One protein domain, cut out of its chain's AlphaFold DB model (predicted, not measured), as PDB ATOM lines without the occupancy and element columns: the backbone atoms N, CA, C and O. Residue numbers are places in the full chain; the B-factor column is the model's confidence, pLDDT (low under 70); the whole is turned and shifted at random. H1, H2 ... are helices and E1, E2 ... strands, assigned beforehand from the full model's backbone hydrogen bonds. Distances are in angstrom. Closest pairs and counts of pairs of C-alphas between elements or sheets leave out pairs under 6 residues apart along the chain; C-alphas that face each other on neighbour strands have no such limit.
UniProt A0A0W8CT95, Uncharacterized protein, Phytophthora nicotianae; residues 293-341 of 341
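This is residues 293 to 341 of the 341 residues of an uncharacterized protein of Phytophthora nicotianae (UniProt A0A0W8CT95). With little regular structure, this is a small two-stranded hairpin, E1 and E2, with short helix H1 near E1 and tiny helix H2 by the hairpin's open end, joined by loops. Its 49 printed residues hold H1, H2, E1 and E2 in that order, the sheet antiparallel and the class mixed, with only 19 residues in named elements, under half. It is compact, radius of gyration of the C-alphas 9.9 A, spanning 28 by 20 by 17 A.

Start at H1, residues 294 to 300, with every O i to N i+4 pair within hydrogen-bond range; H2, residues 309 to 312, is too short for any. Next, E1, residues 318 to 321, and E2, residues 326 to 329, form an antiparallel hairpin, with N 319 and O 328 at 2.9 A. The closest C-alphas of H1 and E1 are Thr 298 and Arg 320, 6.2 A; of H2 and E2, Cys 311 and Ile 329, 6.4 A. H1 and E2 are apart.

Find C-alpha 294 at (20.374, 34.347, -43.473); H1 runs 10.3 A from there. H2 spans 4.9 A, E1 9.4 A, and E2 9.9 A to C-alpha 329 at (35.071, 25.102, -44.165).

The printed part has no cut, and no printed residue is under 70 in pLDDT.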
ATOM      1  N   SER A 293      16.205  36.395 -41.948       94.75
ATOM      2  CA  SER A 293      17.081  36.299 -43.117       94.75
ATOM      3  C   SER A 293      18.395  35.617 -42.735       94.75
ATOM      4  O   SER A 293      18.854  35.743 -41.597       94.75
ATOM      5  N   VAL A 294      19.049  34.957 -43.696       95.12
ATOM      6  CA  VAL A 294      20.374  34.347 -43.473       95.12
ATOM      7  C   VAL A 294      21.363  35.377 -42.928       95.12
ATOM      8  O   VAL A 294      22.043  35.092 -41.955       95.12
ATOM      9  N   ALA A 295      21.377  36.598 -43.474       94.56
ATOM     10  CA  ALA A 295      22.251  37.668 -42.996       94.56
ATOM     11  C   ALA A 295      21.973  38.056 -41.532       94.56
ATOM     12  O   ALA A 295      22.913  38.224 -40.761       94.56
ATOM     13  N   SER A 296      20.695  38.154 -41.138       95.94
ATOM     14  CA  SER A 296      20.327  38.464 -39.748       95.94
ATOM     15  C   SER A 296      20.737  37.355 -38.781       95.94
ATOM     16  O   SER A 296      21.241  37.644 -37.699       95.94
ATOM     17  N   LEU A 297      20.601  36.090 -39.195       96.19
ATOM     18  CA  LEU A 297      21.056  34.948 -38.411       96.19
ATOM     19  C   LEU A 297      22.583  34.946 -38.301       96.19
ATOM     20  O   LEU A 297      23.113  34.816 -37.202       96.19
ATOM     21  N   THR A 298      23.298  35.171 -39.403       95.00
ATOM     22  CA  THR A 298      24.762  35.236 -39.402       95.00
ATOM     23  C   THR A 298      25.276  36.353 -38.495       95.00
ATOM     24  O   THR A 298      26.257  36.142 -37.798       95.00
ATOM     25  N   SER A 299      24.608  37.514 -38.443       94.25
ATOM     26  CA  SER A 299      25.060  38.641 -37.614       94.25
ATOM     27  C   SER A 299      24.908  38.434 -36.106       94.25
ATOM     28  O   SER A 299      25.596  39.105 -35.343       94.25
ATOM     29  N   ILE A 300      24.001  37.550 -35.675       94.62
ATOM     30  CA  ILE A 300      23.778  37.262 -34.249       94.62
ATOM     31  C   ILE A 300      24.523  36.012 -33.772       94.62
ATOM     32  O   ILE A 300      24.591  35.773 -32.571       94.62
ATOM     33  N   ASN A 301      25.046  35.199 -34.695       95.56
ATOM     34  CA  ASN A 301      25.794  33.993 -34.362       95.56
ATOM     35  C   ASN A 301      27.297  34.291 -34.290       95.56
ATOM     36  O   ASN A 301      27.807  35.062 -35.107       95.56
ATOM     37  N   PRO A 302      28.031  33.642 -33.370       94.38
ATOM     38  CA  PRO A 302      29.477  33.768 -33.320       94.38
ATOM     39  C   PRO A 302      30.126  33.214 -34.603       94.38
ATOM     40  O   PRO A 302      29.602  32.264 -35.221       94.38
ATOM     41  N   PRO A 303      31.286  33.765 -35.004       94.88
ATOM     42  CA  PRO A 303      32.130  33.170 -36.028       94.88
ATOM     43  C   PRO A 303      32.425  31.697 -35.732       94.88
ATOM     44  O   PRO A 303      32.662  31.303 -34.595       94.88
ATOM     45  N   CYS A 304      32.464  30.871 -36.776       94.94
ATOM     46  CA  CYS A 304      32.661  29.426 -36.640       94.94
ATOM     47  C   CYS A 304      33.965  29.031 -35.930       94.94
ATOM     48  O   CYS A 304      34.031  27.992 -35.284       94.94
ATOM     49  N   TYR A 305      35.019  29.841 -36.057       93.75
ATOM     50  CA  TYR A 305      36.308  29.539 -35.438       93.75
ATOM     51  C   TYR A 305      36.298  29.673 -33.908       93.75
ATOM     52  O   TYR A 305      37.193  29.141 -33.262       93.75
ATOM     53  N   GLU A 306      35.312  30.363 -33.322       92.44
ATOM     54  CA  GLU A 306      35.217  30.509 -31.863       92.44
ATOM     55  C   GLU A 306      34.761  29.211 -31.182       92.44
ATOM     56  O   GLU A 306      35.109  28.971 -30.031       92.44
ATOM     57  N   ASN A 307      34.030  28.351 -31.903       89.00
ATOM     58  CA  ASN A 307      33.441  27.126 -31.352       89.00
ATOM     59  C   ASN A 307      33.953  25.837 -32.014       89.00
ATOM     60  O   ASN A 307      33.578  24.744 -31.592       89.00
ATOM     61  N   SER A 308      34.772  25.935 -33.066       91.31
ATOM     62  CA  SER A 308      35.257  24.781 -33.824       91.31
ATOM     63  C   SER A 308      36.754  24.864 -34.098       91.31
ATOM     64  O   SER A 308      37.231  25.763 -34.793       91.31
ATOM     65  N   GLU A 309      37.480  23.855 -33.615       90.19
ATOM     66  CA  GLU A 309      38.918  23.695 -33.837       90.19
ATOM     67  C   GLU A 309      39.259  23.550 -35.326       90.19
ATOM     68  O   GLU A 309      40.211  24.158 -35.813       90.19
ATOM     69  N   VAL A 310      38.447  22.808 -36.086       92.38
ATOM     70  CA  VAL A 310      38.638  22.668 -37.538       92.38
ATOM     71  C   VAL A 310      38.495  24.017 -38.239       92.38
ATOM     72  O   VAL A 310      39.268  24.323 -39.143       92.38
ATOM     73  N   CYS A 311      37.561  24.862 -37.799       94.25
ATOM     74  CA  CYS A 311      37.403  26.202 -38.356       94.25
ATOM     75  C   CYS A 311      38.487  27.182 -37.912       94.25
ATOM     76  O   CYS A 311      38.866  28.050 -38.698       94.25
ATOM     77  N   ALA A 312      39.004  27.039 -36.692       93.44
ATOM     78  CA  ALA A 312      40.140  27.820 -36.221       93.44
ATOM     79  C   ALA A 312      41.421  27.519 -37.014       93.44
ATOM     80  O   ALA A 312      42.207  28.421 -37.284       93.44
ATOM     81  N   ASN A 313      41.596  26.273 -37.456       93.44
ATOM     82  CA  ASN A 313      42.782  25.840 -38.195       93.44
ATOM     83  C   ASN A 313      42.607  25.839 -39.727       93.44
ATOM     84  O   ASN A 313      43.541  25.492 -40.452       93.44
ATOM     85  N   ALA A 314      41.430  26.203 -40.243       94.19
ATOM     86  CA  ALA A 314      41.145  26.174 -41.675       94.19
ATOM     87  C   ALA A 314      41.941  27.243 -42.446       94.19
ATOM     88  O   ALA A 314      41.865  28.432 -42.133       94.19
ATOM     89  N   GLU A 315      42.620  26.842 -43.528       94.88
ATOM     90  CA  GLU A 315      43.468  27.725 -44.350       94.88
ATOM     91  C   GLU A 315      42.733  28.988 -44.821       94.88
ATOM     92  O   GLU A 315      43.278  30.093 -44.755       94.88
ATOM     93  N   PHE A 316      41.484  28.839 -45.264       95.50
ATOM     94  CA  PHE A 316      40.638  29.937 -45.736       95.50
ATOM     95  C   PHE A 316      39.584  30.370 -44.708       95.50
ATOM     96  O   PHE A 316      38.776  31.246 -45.002       95.50
ATOM     97  N   GLY A 317      39.617  29.814 -43.497       95.25
ATOM     98  CA  GLY A 317      38.602  30.032 -42.473       95.25
ATOM     99  C   GLY A 317      37.298  29.282 -42.745       95.25
ATOM    100  O   GLY A 317      37.224  28.380 -43.585       95.25
ATOM    101  N   CYS A 318      36.250  29.673 -42.027       95.69
ATOM    102  CA  CYS A 318      34.910  29.102 -42.151       95.69
ATOM    103  C   CYS A 318      33.848  30.189 -42.317       95.69
ATOM    104  O   CYS A 318      34.066  31.348 -41.959       95.69
ATOM    105  N   LYS A 319      32.666  29.793 -42.799       95.19
ATOM    106  CA  LYS A 319      31.489  30.667 -42.901       95.19
ATOM    107  C   LYS A 319      30.213  29.990 -42.407       95.19
ATOM    108  O   LYS A 319      30.006  28.798 -42.639       95.19
ATOM    109  N   ARG A 320      29.328  30.771 -41.781       95.38
ATOM    110  CA  ARG A 320      27.944  30.366 -41.482       95.38
ATOM    111  C   ARG A 320      27.142  30.367 -42.781       95.38
ATOM    112  O   ARG A 320      27.096  31.379 -43.474       95.38
ATOM    113  N   SER A 321      26.520  29.243 -43.110       93.88
ATOM    114  CA  SER A 321      25.725  29.074 -44.328       93.88
ATOM    115  C   SER A 321      24.286  28.688 -43.998       93.88
ATOM    116  O   SER A 321      24.030  28.041 -42.982       93.88
ATOM    117  N   PHE A 322      23.369  29.029 -44.912       95.38
ATOM    118  CA  PHE A 322      21.966  28.589 -44.900       95.38
ATOM    119  C   PHE A 322      21.131  29.135 -43.730       95.38
ATOM    120  O   PHE A 322      21.643  29.777 -42.812       95.38
ATOM    121  N   ARG A 323      19.816  28.887 -43.727       95.62
ATOM    122  CA  ARG A 323      18.941  29.268 -42.596       95.62
ATOM    123  C   ARG A 323      19.218  28.426 -41.346       95.62
ATOM    124  O   ARG A 323      18.915  28.857 -40.243       95.62
ATOM    125  N   SER A 324      19.844  27.264 -41.517       94.31
ATOM    126  CA  SER A 324      20.316  26.387 -40.439       94.31
ATOM    127  C   SER A 324      21.659  26.805 -39.814       94.31
ATOM    128  O   SER A 324      22.060  26.210 -38.815       94.31
ATOM    129  N   GLN A 325      22.333  27.830 -40.357       96.00
ATOM    130  CA  GLN A 325      23.569  28.413 -39.808       96.00
ATOM    131  C   GLN A 325      24.712  27.401 -39.614       96.00
ATOM    132  O   GLN A 325      25.498  27.487 -38.666       96.00
ATOM    133  N   ILE A 326      24.821  26.446 -40.540       95.62
ATOM    134  CA  ILE A 326      25.882  25.436 -40.547       95.62
ATOM    135  C   ILE A 326      27.226  26.100 -40.837       95.62
ATOM    136  O   ILE A 326      27.352  26.887 -41.779       95.62
ATOM    137  N   CYS A 327      28.237  25.770 -40.037       95.50
ATOM    138  CA  CYS A 327      29.612  26.161 -40.305       95.50
ATOM    139  C   CYS A 327      30.199  25.315 -41.429       95.50
ATOM    140  O   CYS A 327      30.293  24.099 -41.299       95.50
ATOM    141  N   LYS A 328      30.620  25.971 -42.511       93.81
ATOM    142  CA  LYS A 328      31.309  25.324 -43.631       93.81
ATOM    143  C   LYS A 328      32.750  25.796 -43.706       93.81
ATOM    144  O   LYS A 328      33.009  27.000 -43.648       93.81
ATOM    145  N   ILE A 329      33.659  24.844 -43.883       93.88
ATOM    146  CA  ILE A 329      35.071  25.102 -44.165       93.88
ATOM    147  C   ILE A 329      35.174  25.706 -45.562       93.88
ATOM    148  O   ILE A 329      34.619  25.168 -46.523       93.88
ATOM    149  N   CYS A 330      35.861  26.835 -45.680       94.81
ATOM    150  CA  CYS A 330      36.080  27.471 -46.967       94.81
ATOM    151  C   CYS A 330      37.227  26.791 -47.720       94.81
ATOM    152  O   CYS A 330      38.268  26.483 -47.144       94.81
ATOM    153  N   THR A 331      37.048  26.587 -49.024       93.88
ATOM    154  CA  THR A 331      38.067  26.007 -49.919       93.88
ATOM    155  C   THR A 331      38.846  27.067 -50.698       93.88
ATOM    156  O   THR A 331      39.800  26.741 -51.398       93.88
ATOM    157  N   SER A 332      38.446  28.336 -50.592       94.31
ATOM    158  CA  SER A 332      39.154  29.488 -51.148       94.31
ATOM    159  C   SER A 332      38.800  30.767 -50.374       94.31
ATOM    160  O   SER A 332      37.908  30.758 -49.521       94.31
ATOM    161  N   ASN A 333      39.499  31.875 -50.649       90.56
ATOM    162  CA  ASN A 333      39.188  33.183 -50.063       90.56
ATOM    163  C   ASN A 333      37.900  33.760 -50.686       90.56
ATOM    164  O   ASN A 333      37.955  34.554 -51.625       90.56
ATOM    165  N   GLU A 334      36.744  33.357 -50.161       90.88
ATOM    166  CA  GLU A 334      35.424  33.846 -50.574       90.88
ATOM    167  C   GLU A 334      34.844  34.853 -49.573       90.88
ATOM    168  O   GLU A 334      35.232  34.915 -48.404       90.88
ATOM    169  N   ALA A 335      33.848  35.622 -50.017       88.75
ATOM    170  CA  ALA A 335      33.092  36.498 -49.130       88.75
ATOM    171  C   ALA A 335      32.438  35.702 -47.983       88.75
ATOM    172  O   ALA A 335      31.793  34.675 -48.203       88.75
ATOM    173  N   GLY A 336      32.589  36.206 -46.756       88.88
ATOM    174  CA  GLY A 336      32.032  35.601 -45.543       88.88
ATOM    175  C   GLY A 336      32.902  34.520 -44.895       88.88
ATOM    176  O   GLY A 336      32.554  34.068 -43.808       88.88
ATOM    177  N   CYS A 337      34.021  34.126 -45.508       93.88
ATOM    178  CA  CYS A 337      35.004  33.240 -44.886       93.88
ATOM    179  C   CYS A 337      35.850  34.015 -43.869       93.88
ATOM    180  O   CYS A 337      36.557  34.957 -44.232       93.88
ATOM    181  N   VAL A 338      35.760  33.636 -42.593       94.12
ATOM    182  CA  VAL A 338      36.424  34.330 -41.479       94.12
ATOM    183  C   VAL A 338      37.444  33.406 -40.815       94.12
ATOM    184  O   VAL A 338      37.157  32.231 -40.575       94.12
ATOM    185  N   LYS A 339      38.629  33.950 -40.513       90.38
ATOM    186  CA  LYS A 339      39.737  33.279 -39.816       90.38
ATOM    187  C   LYS A 339      39.897  33.839 -38.396       90.38
ATOM    188  O   LYS A 339      39.496  34.986 -38.178       90.38
ATOM    189  N   PRO A 340      40.522  33.090 -37.470       87.12
ATOM    190  CA  PRO A 340      41.084  33.684 -36.262       87.12
ATOM    191  C   PRO A 340      42.094  34.781 -36.621       87.12
ATOM    192  O   PRO A 340      42.766  34.689 -37.654       87.12
ATOM    193  N   TYR A 341      42.167  35.813 -35.782       73.31
ATOM    194  CA  TYR A 341      43.095  36.936 -35.934       73.31
ATOM    195  C   TYR A 341      44.533  36.590 -35.555       73.31
ATOM    196  O   TYR A 341      44.716  35.814 -34.588       73.31
TER     197      TYR A 341